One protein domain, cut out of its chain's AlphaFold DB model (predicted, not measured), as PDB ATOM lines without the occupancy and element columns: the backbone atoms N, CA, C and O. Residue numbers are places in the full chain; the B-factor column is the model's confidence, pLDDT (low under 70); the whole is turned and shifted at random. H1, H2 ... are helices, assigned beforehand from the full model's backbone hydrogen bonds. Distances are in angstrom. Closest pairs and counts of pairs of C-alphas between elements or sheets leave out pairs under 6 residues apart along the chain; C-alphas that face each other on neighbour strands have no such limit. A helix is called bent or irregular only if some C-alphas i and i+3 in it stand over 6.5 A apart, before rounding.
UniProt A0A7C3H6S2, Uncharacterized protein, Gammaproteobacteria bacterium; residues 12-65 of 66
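Overview. This is residues 12 to 65 of the 66 residues of an uncharacterized protein of Gammaproteobacteria bacterium (UniProt A0A7C3H6S2). The longest helix, H3, runs side by side with H2 without clearly touching it, and H2 folds back against H1 as a helical hairpin; the three run up and down, and residues 60 to 65 stick out at one end. The printed part has 54 residues with three named helices, H1, H2, H3 along the chain, and no named strand: all helix. It is compact, with a radius of gyration of the C-alphas of 11.1 A, yet elongated, spanning 34 by 22 by 14 A.

Along the chain. Find C-alpha 48 at (40.678, 27.328, -29.931); from there H3, residues 48 to 63, runs 23.0 A. H2 is residues 31 to 42, 15.6 A, and irregular: C-alphas 36 and 39 are 7.2 A apart. H1, residues 12 to 25, runs 19.9 A from C-alpha 12 at (48.250, 43.420, -33.077).

Arrangement. H3 and H2 are close but not clearly touching, opposite ways at a shallow tilt of 3 degrees; their closest C-alphas, Asp 33 and Met 54, are 7.4 A apart. H1 and H2, a hairpin, touch, closest at the C-alphas of Ser 12 and Ala 42, 4.9 A, opposite ways at a shallow tilt of 27 degrees. H1 and H3 are apart. In H1 and H3 every O i to N i+4 pair is within hydrogen-bond range; in H2, 4 of 8 are.

Size, cuts and confidence. The C-alphas farthest apart, Ser 12 and Gly 65, are 34.4 A apart. The printed part has no cut, and both links are tight. Look for pLDDT under 70 at residues 62 to 65.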
ATOM      1  N   SER A  12      48.443  44.803 -33.520       92.50
ATOM      2  CA  SER A  12      48.250  43.420 -33.077       92.50
ATOM      3  C   SER A  12      49.099  43.060 -31.859       92.50
ATOM      4  O   SER A  12      48.623  42.358 -30.967       92.50
ATOM      5  N   GLU A  13      50.339  43.542 -31.786       93.00
ATOM      6  CA  GLU A  13      51.207  43.352 -30.619       93.00
ATOM      7  C   GLU A  13      50.690  44.151 -29.418       93.00
ATOM      8  O   GLU A  13      50.630  43.623 -28.311       93.00
ATOM      9  N   GLU A  14      50.203  45.377 -29.632       93.56
ATOM     10  CA  GLU A  14      49.568  46.162 -28.566       93.56
ATOM     11  C   GLU A  14      48.301  45.490 -28.016       93.56
ATOM     12  O   GLU A  14      48.049  45.497 -26.807       93.56
ATOM     13  N   LEU A  15      47.477  44.911 -28.896       92.56
ATOM     14  CA  LEU A  15      46.304  44.144 -28.483       92.56
ATOM     15  C   LEU A  15      46.714  42.876 -27.729       92.56
ATOM     16  O   LEU A  15      46.116  42.553 -26.702       92.56
ATOM     17  N   THR A  16      47.752  42.192 -28.203       93.25
ATOM     18  CA  THR A  16      48.302  41.002 -27.548       93.25
ATOM     19  C   THR A  16      48.748  41.319 -26.126       93.25
ATOM     20  O   THR A  16      48.344  40.617 -25.202       93.25
ATOM     21  N   ASP A  17      49.476  42.416 -25.915       92.00
ATOM     22  CA  ASP A  17      49.897  42.847 -24.578       92.00
ATOM     23  C   ASP A  17      48.707  43.067 -23.633       92.00
ATOM     24  O   ASP A  17      48.764  42.709 -22.453       92.00
ATOM     25  N   LYS A  18      47.609  43.650 -24.136       92.69
ATOM     26  CA  LYS A  18      46.381  43.859 -23.350       92.69
ATOM     27  C   LYS A  18      45.720  42.534 -22.980       92.69
ATOM     28  O   LYS A  18      45.301  42.378 -21.835       92.69
ATOM     29  N   ILE A  19      45.650  41.590 -23.919       90.12
ATOM     30  CA  ILE A  19      45.094  40.249 -23.689       90.12
ATOM     31  C   ILE A  19      45.925  39.514 -22.635       90.12
ATOM     32  O   ILE A  19      45.374  39.041 -21.645       90.12
ATOM     33  N   VAL A  20      47.249  39.470 -22.808       89.69
ATOM     34  CA  VAL A  20      48.170  38.789 -21.888       89.69
ATOM     35  C   VAL A  20      48.052  39.360 -20.473       89.69
ATOM     36  O   VAL A  20      47.845  38.609 -19.521       89.69
ATOM     37  N   LYS A  21      48.077  40.689 -20.324       89.62
ATOM     38  CA  LYS A  21      47.909  41.336 -19.014       89.62
ATOM     39  C   LYS A  21      46.556  41.040 -18.374       89.62
ATOM     40  O   LYS A  21      46.497  40.822 -17.168       89.62
ATOM     41  N   ALA A  22      45.474  41.041 -19.153       90.88
ATOM     42  CA  ALA A  22      44.144  40.731 -18.635       90.88
ATOM     43  C   ALA A  22      44.069  39.286 -18.122       90.88
ATOM     44  O   ALA A  22      43.615  39.058 -17.006       90.88
ATOM     45  N   LEU A  23      44.587  38.323 -18.889       88.00
ATOM     46  CA  LEU A  23      44.593  36.908 -18.509       88.00
ATOM     47  C   LEU A  23      45.451  36.637 -17.265       88.00
ATOM     48  O   LEU A  23      45.039  35.860 -16.403       88.00
ATOM     49  N   GLY A  24      46.605  37.305 -17.153       86.06
ATOM     50  CA  GLY A  24      47.457  37.241 -15.966       86.06
ATOM     51  C   GLY A  24      46.794  37.850 -14.728       86.06
ATOM     52  O   GLY A  24      46.795  37.239 -13.663       86.06
ATOM     53  N   LYS A  25      46.165  39.025 -14.870       88.56
ATOM     54  CA  LYS A  25      45.473  39.715 -13.769       88.56
ATOM     55  C   LYS A  25      44.300  38.908 -13.208       88.56
ATOM     56  O   LYS A  25      44.114  38.883 -11.997       88.56
ATOM     57  N   GLU A  26      43.536  38.251 -14.074       87.75
ATOM     58  CA  GLU A  26      42.416  37.390 -13.672       87.75
ATOM     59  C   GLU A  26      42.887  36.029 -13.118       87.75
ATOM     60  O   GLU A  26      42.066  35.209 -12.714       87.75
ATOM     61  N   GLY A  27      44.199  35.761 -13.106       81.88
ATOM     62  CA  GLY A  27      44.770  34.506 -12.612       81.88
ATOM     63  C   GLY A  27      44.422  33.290 -13.473       81.88
ATOM     64  O   GLY A  27      44.558  32.158 -13.014       81.88
ATOM     65  N   LEU A  28      43.969  33.508 -14.712       83.69
ATOM     66  CA  LEU A  28      43.554  32.438 -15.622       83.69
ATOM     67  C   LEU A  28      44.760  31.680 -16.181       83.69
ATOM     68  O   LEU A  28      44.697  30.467 -16.375       83.69
ATOM     69  N   LEU A  29      45.852  32.399 -16.447       83.44
ATOM     70  CA  LEU A  29      47.119  31.873 -16.951       83.44
ATOM     71  C   LEU A  29      48.277  32.650 -16.311       83.44
ATOM     72  O   LEU A  29      48.118  33.825 -15.979       83.44
ATOM     73  N   LYS A  30      49.449  32.024 -16.144       81.62
ATOM     74  CA  LYS A  30      50.641  32.745 -15.669       81.62
ATOM     75  C   LYS A  30      51.242  33.556 -16.815       81.62
ATOM     76  O   LYS A  30      51.183  33.141 -17.973       81.62
ATOM     77  N   GLU A  31      51.857  34.693 -16.493       76.81
ATOM     78  CA  GLU A  31      52.517  35.545 -17.493       76.81
ATOM     79  C   GLU A  31      53.577  34.782 -18.301       76.81
ATOM     80  O   GLU A  31      53.631  34.943 -19.518       76.81
ATOM     81  N   ASP A  32      54.331  33.882 -17.663       80.06
ATOM     82  CA  ASP A  32      55.341  33.044 -18.329       80.06
ATOM     83  C   ASP A  32      54.756  32.165 -19.444       80.06
ATOM     84  O   ASP A  32      55.388  31.956 -20.479       80.06
ATOM     85  N   ASP A  33      53.529  31.668 -19.274       78.12
ATOM     86  CA  ASP A  33      52.873  30.870 -20.314       78.12
ATOM     87  C   ASP A  33      52.484  31.752 -21.495       78.12
ATOM     88  O   ASP A  33      52.676  31.414 -22.666       78.12
ATOM     89  N   LEU A  34      51.937  32.915 -21.169       81.38
ATOM     90  CA  LEU A  34      51.415  33.867 -22.129       81.38
ATOM     91  C   LEU A  34      52.523  34.488 -22.990       81.38
ATOM     92  O   LEU A  34      52.283  34.767 -24.166       81.38
ATOM     93  N   GLN A  35      53.741  34.634 -22.457       82.06
ATOM     94  CA  GLN A  35      54.904  35.106 -23.217       82.06
ATOM     95  C   GLN A  35      55.229  34.202 -24.415       82.06
ATOM     96  O   GLN A  35      55.535  34.708 -25.496       82.06
ATOM     97  N   GLY A  36      55.101  32.879 -24.268       83.38
ATOM     98  CA  GLY A  36      55.329  31.935 -25.366       83.38
ATOM     99  C   GLY A  36      54.262  31.998 -26.465       83.38
ATOM    100  O   GLY A  36      54.545  31.695 -27.625       83.38
ATOM    101  N   MET A  37      53.041  32.421 -26.126       86.25
ATOM    102  CA  MET A  37      51.923  32.538 -27.068       86.25
ATOM    103  C   MET A  37      51.801  33.912 -27.721       86.25
ATOM    104  O   MET A  37      51.203  34.003 -28.793       86.25
ATOM    105  N   ALA A  38      52.362  34.960 -27.117       88.38
ATOM    106  CA  ALA A  38      52.302  36.329 -27.619       88.38
ATOM    107  C   ALA A  38      52.572  36.462 -29.139       88.38
ATOM    108  O   ALA A  38      51.728  37.035 -29.829       88.38
ATOM    109  N   PRO A  39      53.639  35.879 -29.726       90.00
ATOM    110  CA  PRO A  39      53.862  35.975 -31.176       90.00
ATOM    111  C   PRO A  39      52.768  35.283 -32.015       90.00
ATOM    112  O   PRO A  39      52.402  35.743 -33.102       90.00
ATOM    113  N   THR A  40      52.193  34.188 -31.519       90.56
ATOM    114  CA  THR A  40      51.112  33.463 -32.206       90.56
ATOM    115  C   THR A  40      49.788  34.224 -32.111       90.56
ATOM    116  O   THR A  40      49.044  34.281 -33.093       90.56
ATOM    117  N   ILE A  41      49.511  34.849 -30.959       90.88
ATOM    118  CA  ILE A  41      48.344  35.719 -30.747       90.88
ATOM    119  C   ILE A  41      48.441  36.934 -31.675       90.88
ATOM    120  O   ILE A  41      47.506  37.195 -32.431       90.88
ATOM    121  N   ALA A  42      49.591  37.614 -31.694       92.50
ATOM    122  CA  ALA A  42      49.818  38.800 -32.518       92.50
ATOM    123  C   ALA A  42      49.700  38.509 -34.023       92.50
ATOM    124  O   ALA A  42      49.218  39.342 -34.787       92.50
ATOM    125  N   SER A  43      50.088  37.306 -34.458       92.88
ATOM    126  CA  SER A  43      49.931  36.871 -35.853       92.88
ATOM    127  C   SER A  43      48.527  36.361 -36.202       92.88
ATOM    128  O   SER A  43      48.285  36.015 -37.359       92.88
ATOM    129  N   GLY A  44      47.603  36.297 -35.234       90.81
ATOM    130  CA  GLY A  44      46.231  35.818 -35.436       90.81
ATOM    131  C   GLY A  44      46.133  34.324 -35.761       90.81
ATOM    132  O   GLY A  44      45.119  33.874 -36.286       90.81
ATOM    133  N   LYS A  45      47.188  33.549 -35.485       91.44
ATOM    134  CA  LYS A  45      47.276  32.117 -35.824       91.44
ATOM    135  C   LYS A  45      46.790  31.190 -34.713       91.44
ATOM    136  O   LYS A  45      46.806  29.976 -34.894       91.44
ATOM    137  N   VAL A  46      46.385  31.753 -33.579       90.25
ATOM    138  CA  VAL A  46      45.889  30.986 -32.438       90.25
ATOM    139  C   VAL A  46      44.548  30.349 -32.767       90.25
ATOM    140  O   VAL A  46      43.607  31.025 -33.184       90.25
ATOM    141  N   LYS A  47      44.455  29.046 -32.524       91.94
ATOM    142  CA  LYS A  47      43.221  28.270 -32.599       91.94
ATOM    143  C   LYS A  47      42.610  28.091 -31.215       91.94
ATOM    144  O   LYS A  47      43.251  28.307 -30.187       91.94
ATOM    145  N   ALA A  48      41.355  27.653 -31.183       89.12
ATOM    146  CA  ALA A  48      40.678  27.328 -29.931       89.12
ATOM    147  C   ALA A  48      41.415  26.217 -29.156       89.12
ATOM    148  O   ALA A  48      41.509  26.284 -27.931       89.12
ATOM    149  N   GLU A  49      41.978  25.227 -29.860       90.56
ATOM    150  CA  GLU A  49      42.750  24.154 -29.228       90.56
ATOM    151  C   GLU A  49      44.008  24.660 -28.505       90.56
ATOM    152  O   GLU A  49      44.331  24.155 -27.431       90.56
ATOM    153  N   ASP A  50      44.682  25.686 -29.034       88.00
ATOM    154  CA  ASP A  50      45.895  26.242 -28.421       88.00
ATOM    155  C   ASP A  50      45.588  26.868 -27.050       88.00
ATOM    156  O   ASP A  50      46.319  26.657 -26.080       88.00
ATOM    157  N   TRP A  51      44.456  27.574 -26.936       86.62
ATOM    158  CA  TRP A  51      43.975  28.105 -25.656       86.62
ATOM    159  C   TRP A  51      43.644  26.996 -24.661       86.62
ATOM    160  O   TRP A  51      43.968  27.100 -23.477       86.62
ATOM    161  N   ARG A  52      43.016  25.917 -25.135       88.50
ATOM    162  CA  ARG A  52      42.647  24.785 -24.287       88.50
ATOM    163  C   ARG A  52      43.873  24.111 -23.678       88.50
ATOM    164  O   ARG A  52      43.897  23.905 -22.469       88.50
ATOM    165  N   VAL A  53      44.900  23.833 -24.485       86.62
ATOM    166  CA  VAL A  53      46.153  23.216 -24.013       86.62
ATOM    167  C   VAL A  53      46.800  24.052 -22.904       86.62
ATOM    168  O   VAL A  53      47.367  23.515 -21.956       86.62
ATOM    169  N   MET A  54      46.706  25.375 -22.995       83.56
ATOM    170  CA  MET A  54      47.287  26.289 -22.012       83.56
ATOM    171  C   MET A  54      46.537  26.284 -20.690       83.56
ATOM    172  O   MET A  54      47.158  26.229 -19.630       83.56
ATOM    173  N   VAL A  55      45.207  26.284 -20.756       85.38
ATOM    174  CA  VAL A  55      44.360  26.141 -19.572       85.38
ATOM    175  C   VAL A  55      44.606  24.786 -18.907       85.38
ATOM    176  O   VAL A  55      44.790  24.734 -17.695       85.38
ATOM    177  N   GLU A  56      44.702  23.703 -19.680       86.88
ATOM    178  CA  GLU A  56      45.023  22.367 -19.159       86.88
ATOM    179  C   GLU A  56      46.395  22.354 -18.458       86.88
ATOM    180  O   GLU A  56      46.486  21.949 -17.301       86.88
ATOM    181  N   LYS A  57      47.441  22.923 -19.073       83.38
ATOM    182  CA  LYS A  57      48.768  23.070 -18.440       83.38
ATOM    183  C   LYS A  57      48.752  23.939 -17.181       83.38
ATOM    184  O   LYS A  57      49.539  23.712 -16.257       83.38
ATOM    185  N   ALA A  58      47.932  24.986 -17.144       81.69
ATOM    186  CA  ALA A  58      47.770  25.824 -15.959       81.69
ATOM    187  C   ALA A  58      47.083  25.056 -14.821       81.69
ATOM    188  O   ALA A  58      47.573  25.092 -13.691       81.69
ATOM    189  N   ILE A  59      46.031  24.293 -15.130       83.94
ATOM    190  CA  ILE A  59      45.331  23.425 -14.176       83.94
ATOM    191  C   ILE A  59      46.262  22.332 -13.639       83.94
ATOM    192  O   ILE A  59      46.329  22.144 -12.425       83.94
ATOM    193  N   ASP A  60      47.004  21.637 -14.503       82.38
ATOM    194  CA  ASP A  60      47.891  20.539 -14.094       82.38
ATOM    195  C   ASP A  60      49.008  21.016 -13.160       82.38
ATOM    196  O   ASP A  60      49.317  20.358 -12.167       82.38
ATOM    197  N   ARG A  61      49.565  22.208 -13.402       73.38
ATOM    198  CA  ARG A  61      50.530  22.819 -12.473       73.38
ATOM    199  C   ARG A  61      49.896  23.274 -11.164       73.38
ATOM    200  O   ARG A  61      50.565  23.221 -10.142       73.38
ATOM    201  N   GLY A  62      48.634  23.702 -11.184       68.12
ATOM    202  CA  GLY A  62      47.873  23.992  -9.966       68.12
ATOM    203  C   GLY A  62      47.581  22.740  -9.131       68.12
ATOM    204  O   GLY A  62      47.490  22.836  -7.915       68.12
ATOM    205  N   LYS A  63      47.481  21.563  -9.762       59.50
ATOM    206  CA  LYS A  63      47.269  20.270  -9.084       59.50
ATOM    207  C   LYS A  63      48.552  19.609  -8.571       59.50
ATOM    208  O   LYS A  63      48.466  18.716  -7.738       59.50
ATOM    209  N   GLY A  64      49.720  20.006  -9.079       50.81
ATOM    210  CA  GLY A  64      51.030  19.478  -8.670       50.81
ATOM    211  C   GLY A  64      51.782  20.337  -7.650       50.81
ATOM    212  O   GLY A  64      52.964  20.090  -7.427       50.81
ATOM    213  N   GLY A  65      51.141  21.367  -7.092       47.03
ATOM    214  CA  GLY A  65      51.732  22.293  -6.128       47.03
ATOM    215  C   GLY A  65      50.974  22.306  -4.805       47.03
ATOM    216  O   GLY A  65      50.266  23.270  -4.529       47.03
TER     217      GLY A  65